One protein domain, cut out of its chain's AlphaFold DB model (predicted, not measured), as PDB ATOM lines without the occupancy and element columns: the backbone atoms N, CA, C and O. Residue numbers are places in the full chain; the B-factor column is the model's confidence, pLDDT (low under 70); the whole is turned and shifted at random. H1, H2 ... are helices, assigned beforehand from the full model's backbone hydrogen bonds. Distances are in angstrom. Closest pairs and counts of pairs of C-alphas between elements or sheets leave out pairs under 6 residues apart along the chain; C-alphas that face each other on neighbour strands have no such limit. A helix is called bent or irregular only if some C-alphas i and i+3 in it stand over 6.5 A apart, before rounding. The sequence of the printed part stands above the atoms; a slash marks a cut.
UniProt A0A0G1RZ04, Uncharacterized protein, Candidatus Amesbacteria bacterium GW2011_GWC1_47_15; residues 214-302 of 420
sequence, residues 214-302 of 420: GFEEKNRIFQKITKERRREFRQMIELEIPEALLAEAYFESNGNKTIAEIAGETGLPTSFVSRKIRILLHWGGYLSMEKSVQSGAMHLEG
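AT A GLANCE: This is residues 214 to 302 of the 420 residues of an uncharacterized protein of Candidatus Amesbacteria bacterium GW2011_GWC1_47_15 (UniProt A0A0G1RZ04). Two helices, H3 and H5, cross at about a right angle to make the core of a compact, rounded cluster, and shorter and longer helices pack round them. H2 packs on H3, and H1 makes a corner with H2; H4 packs on the first part of H5 and also on H3, and H6 packs on H5 on the side away from H1. The printed part has 89 residues with six named helices, H1 to H6 in order along the chain, and no named strand; the class is all helix. The whole is compact, with a radius of gyration of the C-alphas of 12.0 A, and spans 29 by 28 by 26 A.

HOW THE PARTS SIT: H1, residues 214 to 228, is close to but not clearly touching H2, residues 230 to 238, about perpendicular at 81 degrees; their closest C-alphas, Thr 226 and Phe 233, are 6.3 A apart. H2 touches H3, residues 242 to 251, with the C-alphas of Ile 237 and Ala 244 closest at 5.9 A, only just about perpendicular at 71 degrees. H1, with residues 219 to 222 alone, only just touches H3, with 3 pairs of C-alphas within 8 A; the closest are Asn 219 and Phe 251, 6.2 A. H3 touches H4, residues 259 to 266, at a steep tilt of 57 degrees, opposite ways, closest at the C-alphas of Tyr 250 and Ile 259, 6.9 A. H5, residues 270 to 283, touches H3 about perpendicular at 85 degrees, with the C-alphas of Glu 243 and Lys 276 closest at 4.6 A. H5 touches H4 with residues 270 to 274 alone, the closest C-alphas being Ala 263 and Thr 270, 5.2 A. H6, residues 291 to 302, touches H5 at a steep tilt of 60 degrees, the same way, closest at the C-alphas of Ile 279 and Val 293, 4.9 A. H6 is apart from H1, H2 and H4. Every O i to N i+4 pair is within hydrogen-bond range in H2, H4 and H5, against 10 of 11 in H1, 5 of 6 in H3 and 6 of 8 in H6.

IN THESE COORDINATES: H1 begins at C-alpha 214, (8.765, 208.443, 6.147), and is 21.4 A long. H2 measures 12.2 A, H3 14.0 A and H4 10.4 A. H5, 20.1 A, begins at C-alpha 270, (20.952, 204.797, 18.579). H6, 17.4 A, ends at C-alpha 302, (34.109, 197.099, -1.830); it is only just irregular, with C-alphas 298 and 301 6.6 A apart.

THE WHOLE: The two C-alphas farthest apart, those of Asn 256 and Gly 302, are 32.4 A apart. The printed part has no cut and no long link. The mean pLDDT of the printed part is 74.3, and 31 residues are under 70, among them 254 to 273 and 287 to 293.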
ATOM      1  N   GLY A 214       7.295 208.494   6.016       60.03
ATOM      2  CA  GLY A 214       8.765 208.443   6.147       60.03
ATOM      3  C   GLY A 214       9.336 207.036   6.372       60.03
ATOM      4  O   GLY A 214      10.468 206.752   5.971       60.03
ATOM      5  N   PHE A 215       8.568 206.153   7.016       70.75
ATOM      6  CA  PHE A 215       8.904 204.733   7.133       70.75
ATOM      7  C   PHE A 215       8.606 204.014   5.820       70.75
ATOM      8  O   PHE A 215       9.465 203.294   5.321       70.75
ATOM      9  N   GLU A 216       7.437 204.265   5.225       70.69
ATOM     10  CA  GLU A 216       7.020 203.644   3.965       70.69
ATOM     11  C   GLU A 216       8.003 203.905   2.820       70.69
ATOM     12  O   GLU A 216       8.359 202.975   2.102       70.69
ATOM     13  N   GLU A 217       8.492 205.139   2.660       77.94
ATOM     14  CA  GLU A 217       9.488 205.473   1.636       77.94
ATOM     15  C   GLU A 217      10.787 204.677   1.826       77.94
ATOM     16  O   GLU A 217      11.296 204.053   0.891       77.94
ATOM     17  N   LYS A 218      11.309 204.639   3.056       80.50
ATOM     18  CA  LYS A 218      12.536 203.899   3.375       80.50
ATOM     19  C   LYS A 218      12.335 202.391   3.248       80.50
ATOM     20  O   LYS A 218      13.221 201.714   2.734       80.50
ATOM     21  N   ASN A 219      11.169 201.882   3.645       83.69
ATOM     22  CA  ASN A 219      10.813 200.479   3.494       83.69
ATOM     23  C   ASN A 219      10.705 200.105   2.010       83.69
ATOM     24  O   ASN A 219      11.221 199.074   1.613       83.69
ATOM     25  N   ARG A 220      10.154 200.962   1.136       85.25
ATOM     26  CA  ARG A 220      10.167 200.718  -0.323       85.25
ATOM     27  C   ARG A 220      11.587 200.553  -0.864       85.25
ATOM     28  O   ARG A 220      11.826 199.662  -1.674       85.25
ATOM     29  N   ILE A 221      12.532 201.372  -0.403       87.56
ATOM     30  CA  ILE A 221      13.947 201.263  -0.796       87.56
ATOM     31  C   ILE A 221      14.576 199.993  -0.219       87.56
ATOM     32  O   ILE A 221      15.281 199.286  -0.934       87.56
ATOM     33  N   PHE A 222      14.289 199.657   1.038       91.06
ATOM     34  CA  PHE A 222      14.727 198.400   1.638       91.06
ATOM     35  C   PHE A 222      14.205 197.181   0.860       91.06
ATOM     36  O   PHE A 222      14.988 196.329   0.455       91.06
ATOM     37  N   GLN A 223      12.913 197.153   0.528       91.81
ATOM     38  CA  GLN A 223      12.306 196.110  -0.302       91.81
ATOM     39  C   GLN A 223      12.902 196.061  -1.716       91.81
ATOM     40  O   GLN A 223      13.015 194.993  -2.314       91.81
ATOM     41  N   LYS A 224      13.306 197.209  -2.271       92.12
ATOM     42  CA  LYS A 224      14.043 197.259  -3.539       92.12
ATOM     43  C   LYS A 224      15.412 196.591  -3.404       92.12
ATOM     44  O   LYS A 224      15.768 195.787  -4.258       92.12
ATOM     45  N   ILE A 225      16.148 196.858  -2.322       91.06
ATOM     46  CA  ILE A 225      17.435 196.208  -2.032       91.06
ATOM     47  C   ILE A 225      17.257 194.688  -1.919       91.06
ATOM     48  O   ILE A 225      17.974 193.946  -2.589       91.06
ATOM     49  N   THR A 226      16.282 194.213  -1.140       92.06
ATOM     50  CA  THR A 226      16.062 192.772  -0.921       92.06
ATOM     51  C   THR A 226      15.546 192.034  -2.162       92.06
ATOM     52  O   THR A 226      15.675 190.809  -2.237       92.06
ATOM     53  N   LYS A 227      15.012 192.752  -3.163       91.00
ATOM     54  CA  LYS A 227      14.581 192.200  -4.459       91.00
ATOM     55  C   LYS A 227      15.654 192.293  -5.543       91.00
ATOM     56  O   LYS A 227      16.021 191.272  -6.116       91.00
ATOM     57  N   GLU A 228      16.156 193.492  -5.828       91.62
ATOM     58  CA  GLU A 228      17.078 193.755  -6.944       91.62
ATOM     59  C   GLU A 228      18.532 193.402  -6.609       91.62
ATOM     60  O   GLU A 228      19.282 192.992  -7.490       91.62
ATOM     61  N   ARG A 229      18.927 193.525  -5.337       88.62
ATOM     62  CA  ARG A 229      20.274 193.203  -4.830       88.62
ATOM     63  C   ARG A 229      20.228 192.062  -3.816       88.62
ATOM     64  O   ARG A 229      20.961 192.040  -2.828       88.62
ATOM     65  N   ARG A 230      19.313 191.114  -4.047       91.00
ATOM     66  CA  ARG A 230      19.007 190.005  -3.133       91.00
ATOM     67  C   ARG A 230      20.241 189.181  -2.776       91.00
ATOM     68  O   ARG A 230      20.374 188.756  -1.632       91.00
ATOM     69  N   ARG A 231      21.113 188.919  -3.756       91.31
ATOM     70  CA  ARG A 231      22.322 188.108  -3.557       91.31
ATOM     71  C   ARG A 231      23.290 188.823  -2.625       91.31
ATOM     72  O   ARG A 231      23.697 188.245  -1.627       91.31
ATOM     73  N   GLU A 232      23.610 190.074  -2.929       88.88
ATOM     74  CA  GLU A 232      24.518 190.897  -2.140       88.88
ATOM     75  C   GLU A 232      23.978 191.098  -0.728       88.88
ATOM     76  O   GLU A 232      24.714 190.913   0.230       88.88
ATOM     77  N   PHE A 233      22.687 191.410  -0.588       90.44
ATOM     78  CA  PHE A 233      22.058 191.587   0.719       90.44
ATOM     79  C   PHE A 233      22.141 190.312   1.572       90.44
ATOM     80  O   PHE A 233      22.566 190.377   2.719       90.44
ATOM     81  N   ARG A 234      21.838 189.136   1.005       91.62
ATOM     82  CA  ARG A 234      21.991 187.851   1.713       91.62
ATOM     83  C   ARG A 234      23.428 187.575   2.129       91.62
ATOM     84  O   ARG A 234      23.656 187.179   3.261       91.62
ATOM     85  N   GLN A 235      24.392 187.842   1.251       82.12
ATOM     86  CA  GLN A 235      25.807 187.705   1.591       82.12
ATOM     87  C   GLN A 235      26.216 188.661   2.720       82.12
ATOM     88  O   GLN A 235      27.037 188.300   3.553       82.12
ATOM     89  N   MET A 236      25.643 189.869   2.778       81.00
ATOM     90  CA  MET A 236      25.866 190.782   3.900       81.00
ATOM     91  C   MET A 236      25.313 190.222   5.218       81.00
ATOM     92  O   MET A 236      25.975 190.377   6.237       81.00
ATOM     93  N   ILE A 237      24.151 189.559   5.203       81.75
ATOM     94  CA  ILE A 237      23.588 188.881   6.384       81.75
ATOM     95  C   ILE A 237      24.465 187.691   6.805       81.75
ATOM     96  O   ILE A 237      24.846 187.601   7.967       81.75
ATOM     97  N   GLU A 238      24.859 186.827   5.862       76.12
ATOM     98  CA  GLU A 238      25.729 185.661   6.113       76.12
ATOM     99  C   GLU A 238      27.104 186.045   6.683       76.12
ATOM    100  O   GLU A 238      27.692 185.289   7.452       76.12
ATOM    101  N   LEU A 239      27.623 187.216   6.300       69.44
ATOM    102  CA  LEU A 239      28.896 187.767   6.777       69.44
ATOM    103  C   LEU A 239      28.732 188.716   7.974       69.44
ATOM    104  O   LEU A 239      29.675 189.431   8.313       69.44
ATOM    105  N   GLU A 240      27.541 188.761   8.576       75.19
ATOM    106  CA  GLU A 240      27.209 189.567   9.754       75.19
ATOM    107  C   GLU A 240      27.522 191.071   9.602       75.19
ATOM    108  O   GLU A 240      27.947 191.757  10.536       75.19
ATOM    109  N   ILE A 241      27.317 191.626   8.403       75.31
ATOM    110  CA  ILE A 241      27.589 193.039   8.131       75.31
ATOM    111  C   ILE A 241      26.538 193.916   8.844       75.31
ATOM    112  O   ILE A 241      25.343 193.811   8.534       75.31
ATOM    113  N   PRO A 242      26.946 194.841   9.742       72.62
ATOM    114  CA  PRO A 242      26.021 195.590  10.599       72.62
ATOM    115  C   PRO A 242      24.967 196.401   9.842       72.62
ATOM    116  O   PRO A 242      23.840 196.540  10.304       72.62
ATOM    117  N   GLU A 243      25.319 196.956   8.681       85.06
ATOM    118  CA  GLU A 243      24.407 197.691   7.805       85.06
ATOM    119  C   GLU A 243      23.188 196.859   7.384       85.06
ATOM    120  O   GLU A 243      22.083 197.399   7.341       85.06
ATOM    121  N   ALA A 244      23.379 195.568   7.090       81.88
ATOM    122  CA  ALA A 244      22.310 194.671   6.663       81.88
ATOM    123  C   ALA A 244      21.507 194.146   7.859       81.88
ATOM    124  O   ALA A 244      20.289 194.294   7.862       81.88
ATOM    125  N   LEU A 245      22.184 193.650   8.904       80.12
ATOM    126  CA  LEU A 245      21.537 193.101  10.105       80.12
ATOM    127  C   LEU A 245      20.627 194.123  10.802       80.12
ATOM    128  O   LEU A 245      19.494 193.824  11.169       80.12
ATOM    129  N   LEU A 246      21.106 195.360  10.965       80.19
ATOM    130  CA  LEU A 246      20.342 196.408  11.648       80.19
ATOM    131  C   LEU A 246      19.181 196.927  10.795       80.19
ATOM    132  O   LEU A 246      18.161 197.349  11.339       80.19
ATOM    133  N   ALA A 247      19.323 196.915   9.467       86.25
ATOM    134  CA  ALA A 247      18.232 197.275   8.570       86.25
ATOM    135  C   ALA A 247      17.164 196.180   8.510       86.25
ATOM    136  O   ALA A 247      15.985 196.513   8.530       86.25
ATOM    137  N   GLU A 248      17.561 194.908   8.495       88.31
ATOM    138  CA  GLU A 248      16.650 193.765   8.576       88.31
ATOM    139  C   GLU A 248      15.833 193.821   9.872       88.31
ATOM    140  O   GLU A 248      14.610 193.938   9.816       88.31
ATOM    141  N   ALA A 249      16.500 193.924  11.026       79.19
ATOM    142  CA  ALA A 249      15.842 194.064  12.325       79.19
ATOM    143  C   ALA A 249      14.855 195.247  12.381       79.19
ATOM    144  O   ALA A 249      13.808 195.161  13.024       79.19
ATOM    145  N   TYR A 250      15.166 196.353  11.699       81.38
ATOM    146  CA  TYR A 250      14.306 197.534  11.665       81.38
ATOM    147  C   TYR A 250      13.115 197.388  10.719       81.38
ATOM    148  O   TYR A 250      11.979 197.624  11.130       81.38
ATOM    149  N   PHE A 251      13.336 197.003   9.466       84.38
ATOM    150  CA  PHE A 251      12.278 196.980   8.458       84.38
ATOM    151  C   PHE A 251      11.395 195.738   8.541       84.38
ATOM    152  O   PHE A 251      10.195 195.852   8.301       84.38
ATOM    153  N   GLU A 252      11.931 194.586   8.947       80.25
ATOM    154  CA  GLU A 252      11.131 193.369   9.134       80.25
ATOM    155  C   GLU A 252      10.255 193.423  10.387       80.25
ATOM    156  O   GLU A 252       9.247 192.724  10.473       80.25
ATOM    157  N   SER A 253      10.550 194.340  11.316       70.44
ATOM    158  CA  SER A 253       9.625 194.665  12.404       70.44
ATOM    159  C   SER A 253       8.330 195.331  11.916       70.44
ATOM    160  O   SER A 253       7.411 195.501  12.710       70.44
ATOM    161  N   ASN A 254       8.242 195.733  10.637       65.88
ATOM    162  CA  ASN A 254       7.109 196.459  10.047       65.88
ATOM    163  C   ASN A 254       6.694 197.715  10.837       65.88
ATOM    164  O   ASN A 254       5.529 198.104  10.830       65.88
ATOM    165  N   GLY A 255       7.653 198.361  11.505       60.81
ATOM    166  CA  GLY A 255       7.409 199.544  12.332       60.81
ATOM    167  C   GLY A 255       7.055 199.236  13.790       60.81
ATOM    168  O   GLY A 255       6.862 200.173  14.556       60.81
ATOM    169  N   ASN A 256       7.026 197.960  14.194       58.47
ATOM    170  CA  ASN A 256       6.817 197.560  15.589       58.47
ATOM    171  C   ASN A 256       8.033 197.834  16.480       58.47
ATOM    172  O   ASN A 256       7.878 197.865  17.695       58.47
ATOM    173  N   LYS A 257       9.231 197.989  15.896       62.78
ATOM    174  CA  LYS A 257      10.445 198.355  16.629       62.78
ATOM    175  C   LYS A 257      10.997 199.691  16.157       62.78
ATOM    176  O   LYS A 257      11.245 199.922  14.972       62.78
ATOM    177  N   THR A 258      11.267 200.556  17.117       69.38
ATOM    178  CA  THR A 258      12.007 201.798  16.950       69.38
ATOM    179  C   THR A 258      13.512 201.530  16.872       69.38
ATOM    180  O   THR A 258      14.034 200.502  17.306       69.38
ATOM    181  N   ILE A 259      14.264 202.506  16.357       66.75
ATOM    182  CA  ILE A 259      15.735 202.441  16.344       66.75
ATOM    183  C   ILE A 259      16.301 202.402  17.772       66.75
ATOM    184  O   ILE A 259      17.362 201.820  17.981       66.75
ATOM    185  N   ALA A 260      15.612 203.002  18.748       59.69
ATOM    186  CA  ALA A 260      16.010 202.971  20.153       59.69
ATOM    187  C   ALA A 260      15.854 201.569  20.764       59.69
ATOM    188  O   ALA A 260      16.751 201.119  21.474       59.69
ATOM    189  N   GLU A 261      14.777 200.854  20.436       58.12
ATOM    190  CA  GLU A 261      14.573 199.470  20.884       58.12
ATOM    191  C   GLU A 261      15.618 198.531  20.278       58.12
ATOM    192  O   GLU A 261      16.253 197.772  21.005       58.12
ATOM    193  N   ILE A 262      15.906 198.656  18.979       61.75
ATOM    194  CA  ILE A 262      16.962 197.867  18.316       61.75
ATOM    195  C   ILE A 262      18.340 198.187  18.904       61.75
ATOM    196  O   ILE A 262      19.164 197.296  19.114       61.75
ATOM    197  N   ALA A 263      18.610 199.460  19.191       54.75
ATOM    198  CA  ALA A 263      19.820 199.887  19.885       54.75
ATOM    199  C   ALA A 263      19.928 199.253  21.284       54.75
ATOM    200  O   ALA A 263      20.999 198.772  21.651       54.75
ATOM    201  N   GLY A 264      18.819 199.189  22.027       51.06
ATOM    202  CA  GLY A 264      18.735 198.516  23.322       51.06
ATOM    203  C   GLY A 264      19.017 197.015  23.237       51.06
ATOM    204  O   GLY A 264      19.841 196.512  23.996       51.06
ATOM    205  N   GLU A 265      18.405 196.317  22.278       67.00
ATOM    206  CA  GLU A 265      18.591 194.872  22.060       67.00
ATOM    207  C   GLU A 265      20.025 194.512  21.649       67.00
ATOM    208  O   GLU A 265      20.553 193.476  22.046       67.00
ATOM    209  N   THR A 266      20.670 195.376  20.864       56.84
ATOM    210  CA  THR A 266      22.024 195.142  20.338       56.84
ATOM    211  C   THR A 266      23.136 195.705  21.225       56.84
ATOM    212  O   THR A 266      24.314 195.455  20.966       56.84
ATOM    213  N   GLY A 267      22.801 196.494  22.250       53.97
ATOM    214  CA  GLY A 267      23.776 197.217  23.073       53.97
ATOM    215  C   GLY A 267      24.537 198.317  22.318       53.97
ATOM    216  O   GLY A 267      25.592 198.768  22.773       53.97
ATOM    217  N   LEU A 268      24.035 198.753  21.157       57.12
ATOM    218  CA  LEU A 268      24.672 199.753  20.300       57.12
ATOM    219  C   LEU A 268      24.058 201.145  20.505       57.12
ATOM    220  O   LEU A 268      22.881 201.265  20.820       57.12
ATOM    221  N   PRO A 269      24.797 202.245  20.264       51.50
ATOM    222  CA  PRO A 269      24.208 203.581  20.315       51.50
ATOM    223  C   PRO A 269      23.146 203.794  19.221       51.50
ATOM    224  O   PRO A 269      23.399 203.503  18.051       51.50
ATOM    225  N   THR A 270      22.023 204.443  19.541       50.91
ATOM    226  CA  THR A 270      20.952 204.797  18.579       50.91
ATOM    227  C   THR A 270      21.486 205.524  17.339       50.91
ATOM    228  O   THR A 270      21.092 205.238  16.208       50.91
ATOM    229  N   SER A 271      22.460 206.423  17.519       55.81
ATOM    230  CA  SER A 271      23.114 207.136  16.412       55.81
ATOM    231  C   SER A 271      23.918 206.218  15.487       55.81
ATOM    232  O   SER A 271      24.071 206.514  14.302       55.81
ATOM    233  N   PHE A 272      24.472 205.130  16.026       62.44
ATOM    234  CA  PHE A 272      25.194 204.129  15.251       62.44
ATOM    235  C   PHE A 272      24.209 203.303  14.424       62.44
ATOM    236  O   PHE A 272      24.360 203.250  13.205       62.44
ATOM    237  N   VAL A 273      23.159 202.767  15.060       56.59
ATOM    238  CA  VAL A 273      22.104 201.986  14.391       56.59
ATOM    239  C   VAL A 273      21.466 202.787  13.258       56.59
ATOM    240  O   VAL A 273      21.454 202.354  12.106       56.59
ATOM    241  N   SER A 274      21.064 204.025  13.548       71.81
ATOM    242  CA  SER A 274      20.512 204.956  12.562       71.81
ATOM    243  C   SER A 274      21.441 205.179  11.362       71.81
ATOM    244  O   SER A 274      21.012 205.124  10.205       71.81
ATOM    245  N   ARG A 275      22.737 205.411  11.612       72.69
ATOM    246  CA  ARG A 275      23.715 205.648  10.545       72.69
ATOM    247  C   ARG A 275      23.903 204.411   9.673       72.69
ATOM    248  O   ARG A 275      23.979 204.556   8.458       72.69
ATOM    249  N   LYS A 276      23.968 203.220  10.271       77.31
ATOM    250  CA  LYS A 276      24.148 201.951   9.552       77.31
ATOM    251  C   LYS A 276      22.971 201.639   8.632       77.31
ATOM    252  O   LYS A 276      23.187 201.385   7.450       77.31
ATOM    253  N   ILE A 277      21.746 201.819   9.122       84.00
ATOM    254  CA  ILE A 277      20.533 201.692   8.302       84.00
ATOM    255  C   ILE A 277      20.568 202.695   7.139       84.00
ATOM    256  O   ILE A 277      20.333 202.338   5.987       84.00
ATOM    257  N   ARG A 278      20.928 203.960   7.402       80.81
ATOM    258  CA  ARG A 278      21.020 204.992   6.354       80.81
ATOM    259  C   ARG A 278      22.105 204.715   5.317       80.81
ATOM    260  O   ARG A 278      21.903 205.069   4.159       80.81
ATOM    261  N   ILE A 279      23.224 204.103   5.703       80.50
ATOM    262  CA  ILE A 279      24.274 203.666   4.772       80.50
ATOM    263  C   ILE A 279      23.719 202.622   3.803       80.50
ATOM    264  O   ILE A 279      23.883 202.790   2.594       80.50
ATOM    265  N   LEU A 280      23.019 201.600   4.306       88.06
ATOM    266  CA  LEU A 280      22.405 200.581   3.453       88.06
ATOM    267  C   LEU A 280      21.360 201.195   2.509       88.06
ATOM    268  O   LEU A 280      21.380 200.940   1.308       88.06
ATOM    269  N   LEU A 281      20.476 202.049   3.033       86.25
ATOM    270  CA  LEU A 281      19.465 202.727   2.218       86.25
ATOM    271  C   LEU A 281      20.106 203.608   1.141       86.25
ATOM    272  O   LEU A 281      19.637 203.614   0.005       86.25
ATOM    273  N   HIS A 282      21.183 204.333   1.470       84.19
ATOM    274  CA  HIS A 282      21.905 205.162   0.503       84.19
ATOM    275  C   HIS A 282      22.553 204.324  -0.591       84.19
ATOM    276  O   HIS A 282      22.459 204.664  -1.768       84.19
ATOM    277  N   TRP A 283      23.126 203.183  -0.217       86.62
ATOM    278  CA  TRP A 283      23.622 202.194  -1.165       86.62
ATOM    279  C   TRP A 283      22.510 201.637  -2.079       86.62
ATOM    280  O   TRP A 283      22.760 201.368  -3.252       86.62
ATOM    281  N   GLY A 284      21.271 201.543  -1.581       81.88
ATOM    282  CA  GLY A 284      20.073 201.186  -2.355       81.88
ATOM    283  C   GLY A 284      19.415 202.317  -3.157       81.88
ATOM    284  O   GLY A 284      18.412 202.069  -3.826       81.88
ATOM    285  N   GLY A 285      19.952 203.542  -3.110       77.12
ATOM    286  CA  GLY A 285      19.467 204.688  -3.892       77.12
ATOM    287  C   GLY A 285      18.775 205.801  -3.097       77.12
ATOM    288  O   GLY A 285      18.310 206.765  -3.699       77.12
ATOM    289  N   TYR A 286      18.717 205.720  -1.764       76.56
ATOM    290  CA  TYR A 286      18.220 206.821  -0.928       76.56
ATOM    291  C   TYR A 286      19.218 207.984  -0.887       76.56
ATOM    292  O   TYR A 286      20.324 207.836  -0.378       76.56
ATOM    293  N   LEU A 287      18.860 209.182  -1.343       68.81
ATOM    294  CA  LEU A 287      19.791 210.315  -1.320       68.81
ATOM    295  C   LEU A 287      19.991 210.852   0.103       68.81
ATOM    296  O   LEU A 287      19.069 211.340   0.749       68.81
ATOM    297  N   SER A 288      21.233 210.798   0.588       62.97
ATOM    298  CA  SER A 288      21.623 211.357   1.879       62.97
ATOM    299  C   SER A 288      22.702 212.413   1.693       62.97
ATOM    300  O   SER A 288      23.681 212.172   0.995       62.97
ATOM    301  N   MET A 289      22.543 213.565   2.346       57.84
ATOM    302  CA  MET A 289      23.509 214.677   2.307       57.84
ATOM    303  C   MET A 289      24.641 214.530   3.339       57.84
ATOM    304  O   MET A 289      25.571 215.334   3.378       57.84
ATOM    305  N   GLU A 290      24.571 213.512   4.202       52.03
ATOM    306  CA  GLU A 290      25.586 213.264   5.223       52.03
ATOM    307  C   GLU A 290      26.811 212.570   4.612       52.03
ATOM    308  O   GLU A 290      26.736 211.419   4.179       52.03
ATOM    309  N   LYS A 291      27.967 213.244   4.649       59.91
ATOM    310  CA  LYS A 291      29.232 212.729   4.093       59.91
ATOM    311  C   LYS A 291      29.627 211.353   4.644       59.91
ATOM    312  O   LYS A 291      30.118 210.520   3.889       59.91
ATOM    313  N   SER A 292      29.395 211.089   5.934       54.81
ATOM    314  CA  SER A 292      29.664 209.779   6.554       54.81
ATOM    315  C   SER A 292      28.777 208.662   6.005       54.81
ATOM    316  O   SER A 292      29.233 207.528   5.908       54.81
ATOM    317  N   VAL A 293      27.535 208.969   5.621       64.62
ATOM    318  CA  VAL A 293      26.618 207.999   5.007       64.62
ATOM    319  C   VAL A 293      27.022 207.722   3.559       64.62
ATOM    320  O   VAL A 293      27.109 206.563   3.168       64.62
ATOM    321  N   GLN A 294      27.350 208.769   2.797       71.19
ATOM    322  CA  GLN A 294      27.831 208.645   1.415       71.19
ATOM    323  C   GLN A 294      29.122 207.819   1.339       71.19
ATOM    324  O   GLN A 294      29.195 206.834   0.608       71.19
ATOM    325  N   SER A 295      30.122 208.176   2.151       69.25
ATOM    326  CA  SER A 295      31.387 207.438   2.228       69.25
ATOM    327  C   SER A 295      31.169 205.995   2.688       69.25
ATOM    328  O   SER A 295      31.705 205.076   2.072       69.25
ATOM    329  N   GLY A 296      30.333 205.770   3.708       65.69
ATOM    330  CA  GLY A 296      29.993 204.422   4.168       65.69
ATOM    331  C   GLY A 296      29.387 203.555   3.063       65.69
ATOM    332  O   GLY A 296      29.811 202.419   2.875       65.69
ATOM    333  N   ALA A 297      28.460 204.105   2.277       76.31
ATOM    334  CA  ALA A 297      27.816 203.386   1.180       76.31
ATOM    335  C   ALA A 297      28.791 203.061   0.039       76.31
ATOM    336  O   ALA A 297      28.760 201.950  -0.492       76.31
ATOM    337  N   MET A 298      29.701 203.984  -0.300       74.56
ATOM    338  CA  MET A 298      30.772 203.726  -1.276       74.56
ATOM    339  C   MET A 298      31.696 202.585  -0.825       74.56
ATOM    340  O   MET A 298      32.172 201.802  -1.646       74.56
ATOM    341  N   HIS A 299      31.955 202.472   0.479       75.62
ATOM    342  CA  HIS A 299      32.803 201.416   1.028       75.62
ATOM    343  C   HIS A 299      32.085 200.080   1.218       75.62
ATOM    344  O   HIS A 299      32.771 199.059   1.296       75.62
ATOM    345  N   LEU A 300      30.752 200.062   1.263       75.62
ATOM    346  CA  LEU A 300      29.966 198.863   1.549       75.62
ATOM    347  C   LEU A 300      30.163 197.777   0.480       75.62
ATOM    348  O   LEU A 300      30.464 196.632   0.808       75.62
ATOM    349  N   GLU A 301      30.098 198.139  -0.803       75.31
ATOM    350  CA  GLU A 301      30.272 197.177  -1.902       75.31
ATOM    351  C   GLU A 301      31.706 196.628  -1.979       75.31
ATOM    352  O   GLU A 301      31.926 195.422  -2.112       75.31
ATOM    353  N   GLY A 302      32.704 197.509  -1.858       70.19
ATOM    354  CA  GLY A 302      34.109 197.099  -1.830       70.19
ATOM    355  C   GLY A 302      34.452 196.269  -0.590       70.19
ATOM    356  O   GLY A 302      35.270 195.354  -0.672       70.19
TER     357      GLY A 302